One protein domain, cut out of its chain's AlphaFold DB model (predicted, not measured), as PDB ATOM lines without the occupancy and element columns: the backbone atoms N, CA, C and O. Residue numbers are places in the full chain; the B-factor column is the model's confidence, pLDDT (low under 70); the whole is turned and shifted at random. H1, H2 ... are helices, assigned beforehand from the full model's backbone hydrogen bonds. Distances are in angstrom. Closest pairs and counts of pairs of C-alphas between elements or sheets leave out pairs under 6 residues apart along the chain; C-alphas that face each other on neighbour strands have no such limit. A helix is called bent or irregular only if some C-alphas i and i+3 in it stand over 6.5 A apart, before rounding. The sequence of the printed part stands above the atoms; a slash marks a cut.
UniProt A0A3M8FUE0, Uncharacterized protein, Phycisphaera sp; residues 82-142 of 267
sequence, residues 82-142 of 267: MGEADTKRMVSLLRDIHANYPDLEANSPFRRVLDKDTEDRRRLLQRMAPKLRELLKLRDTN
ATOM      1  N   MET A  82     -45.262  -4.198 157.951       84.19
ATOM      2  CA  MET A  82     -45.597  -2.937 158.608       84.19
ATOM      3  C   MET A  82     -44.458  -2.545 159.538       84.19
ATOM      4  O   MET A  82     -44.009  -3.352 160.353       84.19
ATOM      5  N   GLY A  83     -44.043  -1.282 159.457       89.44
ATOM      6  CA  GLY A  83     -43.139  -0.713 160.445       89.44
ATOM      7  C   GLY A  83     -43.739  -0.801 161.851       89.44
ATOM      8  O   GLY A  83     -44.956  -0.700 162.046       89.44
ATOM      9  N   GLU A  84     -42.882  -0.958 162.857       90.81
ATOM     10  CA  GLU A  84     -43.307  -1.073 164.257       90.81
ATOM     11  C   GLU A  84     -44.084   0.171 164.727       90.81
ATOM     12  O   GLU A  84     -45.090   0.061 165.431       90.81
ATOM     13  N   ALA A  85     -43.663   1.360 164.286       91.88
ATOM     14  CA  ALA A  85     -44.338   2.620 164.591       91.88
ATOM     15  C   ALA A  85     -45.764   2.682 164.012       91.88
ATOM     16  O   ALA A  85     -46.686   3.116 164.704       91.88
ATOM     17  N   ASP A  86     -45.957   2.210 162.777       91.00
ATOM     18  CA  ASP A  86     -47.270   2.145 162.120       91.00
ATOM     19  C   ASP A  86     -48.190   1.172 162.872       91.00
ATOM     20  O   ASP A  86     -49.305   1.515 163.266       91.00
ATOM     21  N   THR A  87     -47.654  -0.001 163.217       91.88
ATOM     22  CA  THR A  87     -48.353  -1.015 164.017       91.88
ATOM     23  C   THR A  87     -48.806  -0.459 165.372       91.88
ATOM     24  O   THR A  87     -49.954  -0.661 165.769       91.88
ATOM     25  N   LYS A  88     -47.936   0.272 166.084       92.62
ATOM     26  CA  LYS A  88     -48.266   0.910 167.373       92.62
ATOM     27  C   LYS A  88     -49.405   1.924 167.235       92.62
ATOM     28  O   LYS A  88     -50.332   1.897 168.045       92.62
ATOM     29  N   ARG A  89     -49.378   2.771 166.201       93.81
ATOM     30  CA  ARG A  89     -50.439   3.762 165.935       93.81
ATOM     31  C   ARG A  89     -51.779   3.099 165.629       93.81
ATOM     32  O   ARG A  89     -52.791   3.480 166.212       93.81
ATOM     33  N   MET A  90     -51.782   2.076 164.775       93.12
ATOM     34  CA  MET A  90     -52.985   1.307 164.443       93.12
ATOM     35  C   MET A  90     -53.594   0.626 165.668       93.12
ATOM     36  O   MET A  90     -54.805   0.664 165.864       93.12
ATOM     37  N   VAL A  91     -52.762   0.018 166.515       91.62
ATOM     38  CA  VAL A  91     -53.217  -0.640 167.748       91.62
ATOM     39  C   VAL A  91     -53.795   0.379 168.724       91.62
ATOM     40  O   VAL A  91     -54.829   0.099 169.319       91.62
ATOM     41  N   SER A  92     -53.173   1.554 168.865       92.44
ATOM     42  CA  SER A  92     -53.723   2.647 169.676       92.44
ATOM     43  C   SER A  92     -55.101   3.065 169.174       92.44
ATOM     44  O   SER A  92     -56.040   3.077 169.956       92.44
ATOM     45  N   LEU A  93     -55.257   3.293 167.866       92.94
ATOM     46  CA  LEU A  93     -56.552   3.633 167.272       92.94
ATOM     47  C   LEU A  93     -57.613   2.557 167.553       92.94
ATOM     48  O   LEU A  93     -58.747   2.877 167.893       92.94
ATOM     49  N   LEU A  94     -57.256   1.275 167.438       90.94
ATOM     50  CA  LEU A  94     -58.174   0.181 167.760       90.94
ATOM     51  C   LEU A  94     -58.545   0.136 169.248       90.94
ATOM     52  O   LEU A  94     -59.674  -0.231 169.565       90.94
ATOM     53  N   ARG A  95     -57.633   0.510 170.157       90.25
ATOM     54  CA  ARG A  95     -57.938   0.652 171.592       90.25
ATOM     55  C   ARG A  95     -58.890   1.811 171.847       90.25
ATOM     56  O   ARG A  95     -59.844   1.630 172.591       90.25
ATOM     57  N   ASP A  96     -58.672   2.947 171.195       90.06
ATOM     58  CA  ASP A  96     -59.533   4.125 171.327       90.06
ATOM     59  C   ASP A  96     -60.955   3.813 170.837       90.06
ATOM     60  O   ASP A  96     -61.942   4.132 171.497       90.06
ATOM     61  N   ILE A  97     -61.077   3.117 169.703       89.69
ATOM     62  CA  ILE A  97     -62.368   2.629 169.201       89.69
ATOM     63  C   ILE A  97     -62.982   1.636 170.186       89.69
ATOM     64  O   ILE A  97     -64.176   1.685 170.441       89.69
ATOM     65  N   HIS A  98     -62.187   0.740 170.765       85.62
ATOM     66  CA  HIS A  98     -62.716  -0.215 171.726       85.62
ATOM     67  C   HIS A  98     -63.273   0.464 172.986       85.62
ATOM     68  O   HIS A  98     -64.366   0.110 173.418       85.62
ATOM     69  N   ALA A  99     -62.552   1.444 173.535       85.81
ATOM     70  CA  ALA A  99     -62.924   2.150 174.759       85.81
ATOM     71  C   ALA A  99     -64.229   2.949 174.620       85.81
ATOM     72  O   ALA A  99     -64.976   3.079 175.583       85.81
ATOM     73  N   ASN A 100     -64.520   3.456 173.420       84.44
ATOM     74  CA  ASN A 100     -65.732   4.233 173.157       84.44
ATOM     75  C   ASN A 100     -66.962   3.365 172.832       84.44
ATOM     76  O   ASN A 100     -68.072   3.884 172.781       84.44
ATOM     77  N   TYR A 101     -66.780   2.058 172.609       81.44
ATOM     78  CA  TYR A 101     -67.850   1.138 172.210       81.44
ATOM     79  C   TYR A 101     -67.756  -0.175 173.010       81.44
ATOM     80  O   TYR A 101     -67.373  -1.218 172.461       81.44
ATOM     81  N   PRO A 102     -68.100  -0.141 174.313       72.62
ATOM     82  CA  PRO A 102     -67.965  -1.288 175.210       72.62
ATOM     83  C   PRO A 102     -68.854  -2.477 174.808       72.62
ATOM     84  O   PRO A 102     -68.508  -3.619 175.067       72.62
ATOM     85  N   ASP A 103     -69.927  -2.293 174.036       72.75
ATOM     86  CA  ASP A 103     -70.750  -3.422 173.548       72.75
ATOM     87  C   ASP A 103     -70.011  -4.355 172.558       72.75
ATOM     88  O   ASP A 103     -70.457  -5.461 172.199       72.75
ATOM     89  N   LEU A 104     -68.808  -3.956 172.139       69.12
ATOM     90  CA  LEU A 104     -67.873  -4.821 171.435       69.12
ATOM     91  C   LEU A 104     -67.222  -5.879 172.373       69.12
ATOM     92  O   LEU A 104     -66.669  -6.851 171.869       69.12
ATOM     93  N   GLU A 105     -67.318  -5.781 173.704       58.62
ATOM     94  CA  GLU A 105     -66.340  -6.308 174.685       58.62
ATOM     95  C   GLU A 105     -66.185  -7.820 174.895       58.62
ATOM     96  O   GLU A 105     -65.056  -8.268 175.114       58.62
ATOM     97  N   ALA A 106     -67.226  -8.654 174.858       59.31
ATOM     98  CA  ALA A 106     -67.049  -9.999 175.438       59.31
ATOM     99  C   ALA A 106     -66.236 -10.977 174.559       59.31
ATOM    100  O   ALA A 106     -65.451 -11.766 175.071       59.31
ATOM    101  N   ASN A 107     -66.400 -10.923 173.232       61.44
ATOM    102  CA  ASN A 107     -65.807 -11.889 172.289       61.44
ATOM    103  C   ASN A 107     -65.381 -11.244 170.959       61.44
ATOM    104  O   ASN A 107     -65.309 -11.908 169.920       61.44
ATOM    105  N   SER A 108     -65.143  -9.931 170.953       65.38
ATOM    106  CA  SER A 108     -64.768  -9.250 169.718       65.38
ATOM    107  C   SER A 108     -63.374  -9.673 169.241       65.38
ATOM    108  O   SER A 108     -62.449  -9.819 170.047       65.38
ATOM    109  N   PRO A 109     -63.178  -9.807 167.914       63.97
ATOM    110  CA  PRO A 109     -61.859  -9.960 167.312       63.97
ATOM    111  C   PRO A 109     -60.840  -8.917 167.793       63.97
ATOM    112  O   PRO A 109     -59.652  -9.226 167.815       63.97
ATOM    113  N   PHE A 110     -61.282  -7.720 168.215       68.38
ATOM    114  CA  PHE A 110     -60.396  -6.673 168.733       68.38
ATOM    115  C   PHE A 110     -59.638  -7.110 169.964       68.38
ATOM    116  O   PHE A 110     -58.429  -6.939 170.006       68.38
ATOM    117  N   ARG A 111     -60.292  -7.756 170.924       71.31
ATOM    118  CA  ARG A 111     -59.615  -8.178 172.149       71.31
ATOM    119  C   ARG A 111     -58.462  -9.146 171.853       71.31
ATOM    120  O   ARG A 111     -57.346  -8.950 172.317       71.31
ATOM    121  N   ARG A 112     -58.676 -10.093 170.925       68.19
ATOM    122  CA  ARG A 112     -57.612 -10.996 170.437       68.19
ATOM    123  C   ARG A 112     -56.455 -10.251 169.754       68.19
ATOM    124  O   ARG A 112     -55.314 -10.683 169.871       68.19
ATOM    125  N   VAL A 113     -56.742  -9.153 169.053       69.94
ATOM    126  CA  VAL A 113     -55.746  -8.282 168.396       69.94
ATOM    127  C   VAL A 113     -55.009  -7.387 169.395       69.94
ATOM    128  O   VAL A 113     -53.864  -7.018 169.152       69.94
ATOM    129  N   LEU A 114     -55.654  -7.008 170.495       75.81
ATOM    130  CA  LEU A 114     -55.134  -6.033 171.451       75.81
ATOM    131  C   LEU A 114     -54.262  -6.665 172.547       75.81
ATOM    132  O   LEU A 114     -53.360  -5.984 173.043       75.81
ATOM    133  N   ASP A 115     -54.493  -7.941 172.875       74.75
ATOM    134  CA  ASP A 115     -53.915  -8.581 174.063       74.75
ATOM    135  C   ASP A 115     -52.544  -9.249 173.831       74.75
ATOM    136  O   ASP A 115     -51.729  -9.295 174.752       74.75
ATOM    137  N   LYS A 116     -52.251  -9.787 172.633       78.88
ATOM    138  CA  LYS A 116     -50.998 -10.529 172.359       78.88
ATOM    139  C   LYS A 116     -50.449 -10.265 170.955       78.88
ATOM    140  O   LYS A 116     -51.207 -10.151 169.999       78.88
ATOM    141  N   ASP A 117     -49.123 -10.188 170.804       81.06
ATOM    142  CA  ASP A 117     -48.472 -10.192 169.482       81.06
ATOM    143  C   ASP A 117     -48.459 -11.610 168.897       81.06
ATOM    144  O   ASP A 117     -47.534 -12.385 169.120       81.06
ATOM    145  N   THR A 118     -49.543 -11.973 168.208       85.38
ATOM    146  CA  THR A 118     -49.691 -13.256 167.509       85.38
ATOM    147  C   THR A 118     -49.590 -13.076 165.997       85.38
ATOM    148  O   THR A 118     -49.858 -12.005 165.452       85.38
ATOM    149  N   GLU A 119     -49.260 -14.151 165.286       84.81
ATOM    150  CA  GLU A 119     -49.252 -14.156 163.818       84.81
ATOM    151  C   GLU A 119     -50.635 -13.800 163.233       84.81
ATOM    152  O   GLU A 119     -50.747 -13.017 162.289       84.81
ATOM    153  N   ASP A 120     -51.715 -14.270 163.865       80.94
ATOM    154  CA  ASP A 120     -53.087 -13.925 163.475       80.94
ATOM    155  C   ASP A 120     -53.387 -12.432 163.629       80.94
ATOM    156  O   ASP A 120     -54.049 -11.836 162.772       80.94
ATOM    157  N   ARG A 121     -52.869 -11.801 164.693       84.56
ATOM    158  CA  ARG A 121     -52.961 -10.350 164.881       84.56
ATOM    159  C   ARG A 121     -52.260  -9.625 163.738       84.56
ATOM    160  O   ARG A 121     -52.842  -8.693 163.185       84.56
ATOM    161  N   ARG A 122     -51.041 -10.034 163.375       86.44
ATOM    162  CA  ARG A 122     -50.267  -9.400 162.294       86.44
ATOM    163  C   ARG A 122     -51.007  -9.486 160.965       86.44
ATOM    164  O   ARG A 122     -51.192  -8.459 160.319       86.44
ATOM    165  N   ARG A 123     -51.529 -10.661 160.612       85.31
ATOM    166  CA  ARG A 123     -52.332 -10.871 159.393       85.31
ATOM    167  C   ARG A 123     -53.602 -10.028 159.379       85.31
ATOM    168  O   ARG A 123     -53.951  -9.431 158.359       85.31
ATOM    169  N   LEU A 124     -54.301  -9.956 160.512       84.50
ATOM    170  CA  LEU A 124     -55.510  -9.148 160.630       84.50
ATOM    171  C   LEU A 124     -55.201  -7.653 160.495       84.50
ATOM    172  O   LEU A 124     -55.879  -6.971 159.727       84.50
ATOM    173  N   LEU A 125     -54.163  -7.162 161.177       88.56
ATOM    174  CA  LEU A 125     -53.712  -5.778 161.058       88.56
ATOM    175  C   LEU A 125     -53.260  -5.459 159.635       88.56
ATOM    176  O   LEU A 125     -53.682  -4.440 159.109       88.56
ATOM    177  N   GLN A 126     -52.499  -6.331 158.974       89.19
ATOM    178  CA  GLN A 126     -52.093  -6.136 157.578       89.19
ATOM    179  C   GLN A 126     -53.302  -6.009 156.646       89.19
ATOM    180  O   GLN A 126     -53.348  -5.109 155.812       89.19
ATOM    181  N   ARG A 127     -54.323  -6.857 156.823       87.50
ATOM    182  CA  ARG A 127     -55.567  -6.780 156.041       87.50
ATOM    183  C   ARG A 127     -56.347  -5.490 156.301       87.50
ATOM    184  O   ARG A 127     -57.022  -4.988 155.408       87.50
ATOM    185  N   MET A 128     -56.293  -4.975 157.528       89.62
ATOM    186  CA  MET A 128     -56.978  -3.744 157.928       89.62
ATOM    187  C   MET A 128     -56.143  -2.482 157.698       89.62
ATOM    188  O   MET A 128     -56.694  -1.384 157.742       89.62
ATOM    189  N   ALA A 129     -54.845  -2.622 157.430       91.69
ATOM    190  CA  ALA A 129     -53.890  -1.526 157.383       91.69
ATOM    191  C   ALA A 129     -54.316  -0.380 156.455       91.69
ATOM    192  O   ALA A 129     -54.229   0.763 156.901       91.69
ATOM    193  N   PRO A 130     -54.836  -0.619 155.230       93.00
ATOM    194  CA  PRO A 130     -55.286   0.475 154.367       93.00
ATOM    195  C   PRO A 130     -56.358   1.345 155.036       93.00
ATOM    196  O   PRO A 130     -56.199   2.560 155.117       93.00
ATOM    197  N   LYS A 131     -57.388   0.713 155.615       92.56
ATOM    198  CA  LYS A 131     -58.490   1.412 156.295       92.56
ATOM    199  C   LYS A 131     -58.032   2.106 157.577       92.56
ATOM    200  O   LYS A 131     -58.456   3.217 157.868       92.56
ATOM    201  N   LEU A 132     -57.139   1.478 158.346       94.62
ATOM    202  CA  LEU A 132     -56.619   2.080 159.577       94.62
ATOM    203  C   LEU A 132     -55.709   3.280 159.293       94.62
ATOM    204  O   LEU A 132     -55.775   4.264 160.023       94.62
ATOM    205  N   ARG A 133     -54.891   3.241 158.232       94.94
ATOM    206  CA  ARG A 133     -54.088   4.403 157.803       94.94
ATOM    207  C   ARG A 133     -54.965   5.549 157.332       94.94
ATOM    208  O   ARG A 133     -54.678   6.695 157.661       94.94
ATOM    209  N   GLU A 134     -56.023   5.241 156.587       95.12
ATOM    210  CA  GLU A 134     -57.016   6.234 156.181       95.12
ATOM    211  C   GLU A 134     -57.644   6.906 157.406       95.12
ATOM    212  O   GLU A 134     -57.601   8.128 157.510       95.12
ATOM    213  N   LEU A 135     -58.121   6.127 158.382       96.44
ATOM    214  CA  LEU A 135     -58.674   6.666 159.626       96.44
ATOM    215  C   LEU A 135     -57.661   7.499 160.415       96.44
ATOM    216  O   LEU A 135     -58.018   8.561 160.909       96.44
ATOM    217  N   LEU A 136     -56.407   7.055 160.523       96.00
ATOM    218  CA  LEU A 136     -55.354   7.829 161.189       96.00
ATOM    219  C   LEU A 136     -55.128   9.177 160.498       96.00
ATOM    220  O   LEU A 136     -55.040  10.192 161.177       96.00
ATOM    221  N   LYS A 137     -55.084   9.198 159.161       96.69
ATOM    222  CA  LYS A 137     -54.959  10.441 158.393       96.69
ATOM    223  C   LYS A 137     -56.168  11.349 158.613       96.69
ATOM    224  O   LYS A 137     -55.993  12.530 158.883       96.69
ATOM    225  N   LEU A 138     -57.380  10.799 158.521       97.19
ATOM    226  CA  LEU A 138     -58.616  11.556 158.706       97.19
ATOM    227  C   LEU A 138     -58.717  12.137 160.113       97.19
ATOM    228  O   LEU A 138     -59.099  13.291 160.245       97.19
ATOM    229  N   ARG A 139     -58.310  11.393 161.145       95.75
ATOM    230  CA  ARG A 139     -58.306  11.876 162.532       95.75
ATOM    231  C   ARG A 139     -57.543  13.193 162.684       95.75
ATOM    232  O   ARG A 139     -57.971  14.048 163.450       95.75
ATOM    233  N   ASP A 140     -56.454  13.347 161.935       95.31
ATOM    234  CA  ASP A 140     -55.581  14.517 162.015       95.31
ATOM    235  C   ASP A 140     -56.014  15.648 161.053       95.31
ATOM    236  O   ASP A 140     -55.699  16.809 161.300       95.31
ATOM    237  N   THR A 141     -56.727  15.339 159.957       97.62
ATOM    238  CA  THR A 141     -57.066  16.327 158.905       97.62
ATOM    239  C   THR A 141     -58.543  16.712 158.809       97.62
ATOM    240  O   THR A 141     -58.854  17.792 158.319       97.62
ATOM    241  N   ASN A 142     -59.458  15.816 159.176       97.56
ATOM    242  CA  ASN A 142     -60.902  15.980 159.015       97.56
ATOM    243  C   ASN A 142     -61.651  15.105 160.040       97.56
ATOM    244  O   ASN A 142     -61.957  13.937 159.779       97.56
TER     245      ASN A 142
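AT A GLANCE: This is residues 82 to 142 of the 267 residues of an uncharacterized protein of Phycisphaera sp (UniProt A0A3M8FUE0). Two long helices, H1 and the bent H3, cross near their middles as a loose X, and the short helix H2 sits in one opening of it, packing on H1 and on the first arm of H3. Residues 99 to 107, from the end of H1 into the link to H2, stick out from this body. The printed part has 61 residues, with three named helices in the order H1, H2, H3 and no named strand; the class is all helix. The whole is compact, with a radius of gyration of the C-alphas of 11.5 A and spans of 33 by 26 by 16 A.

HOW THE PARTS SIT: Start with H1, residues 84 to 100; with residues 91 to 98 alone it touches H2, residues 109 to 115, where the closest C-alphas, of Val 91 and Leu 114, are 6.8 A apart. These two run opposite ways at a steep tilt of 62 degrees. Next comes H3, residues 119 to 141, by its hydrogen bonds assigned as one helix but bent: C-alphas 127 and 130 are 7.5 A apart, and its arms, H3a and H3b, stand at a steep tilt of 62 degrees. H2 touches H3a, closest at the C-alphas of Val 113 and Arg 121, 4.9 A apart; they run opposite ways at a steep tilt of 58 degrees. H1 and H3a are close but not clearly touching. Look at Met 90 and Leu 132, whose C-alphas, 6.1 A apart, are the closest of H1 and H3b; residues 89 to 93 alone touch residues 132 to 136 alone, about perpendicular at 76 degrees. H2 and H3b are apart. In H1, H2 and H3a every O i to N i+4 pair is within hydrogen-bond range; in H3b 7 of 8 are.

IN THESE COORDINATES: Find C-alpha 84 at (-43.307, -1.073, 164.257); from there H1 runs 24.7 A to C-alpha 100. H2 begins at C-alpha 109, at (-61.859, -9.960, 167.312). H3a, residues 119 to 127, is 12.4 A long, and H3b, residues 130 to 141, runs 16.6 A to C-alpha 141 at (-57.066, 16.327, 158.905).

THE WHOLE: The two C-alphas farthest apart, of Glu 119 and Asn 142, are 32.7 A apart. The printed part has no cut; the link from H1 to H2 is short and that from H2 to H3 tight. The mean pLDDT of the printed part is 85.0; look for values under 70 at residues 104 to 110 and 112 to 113.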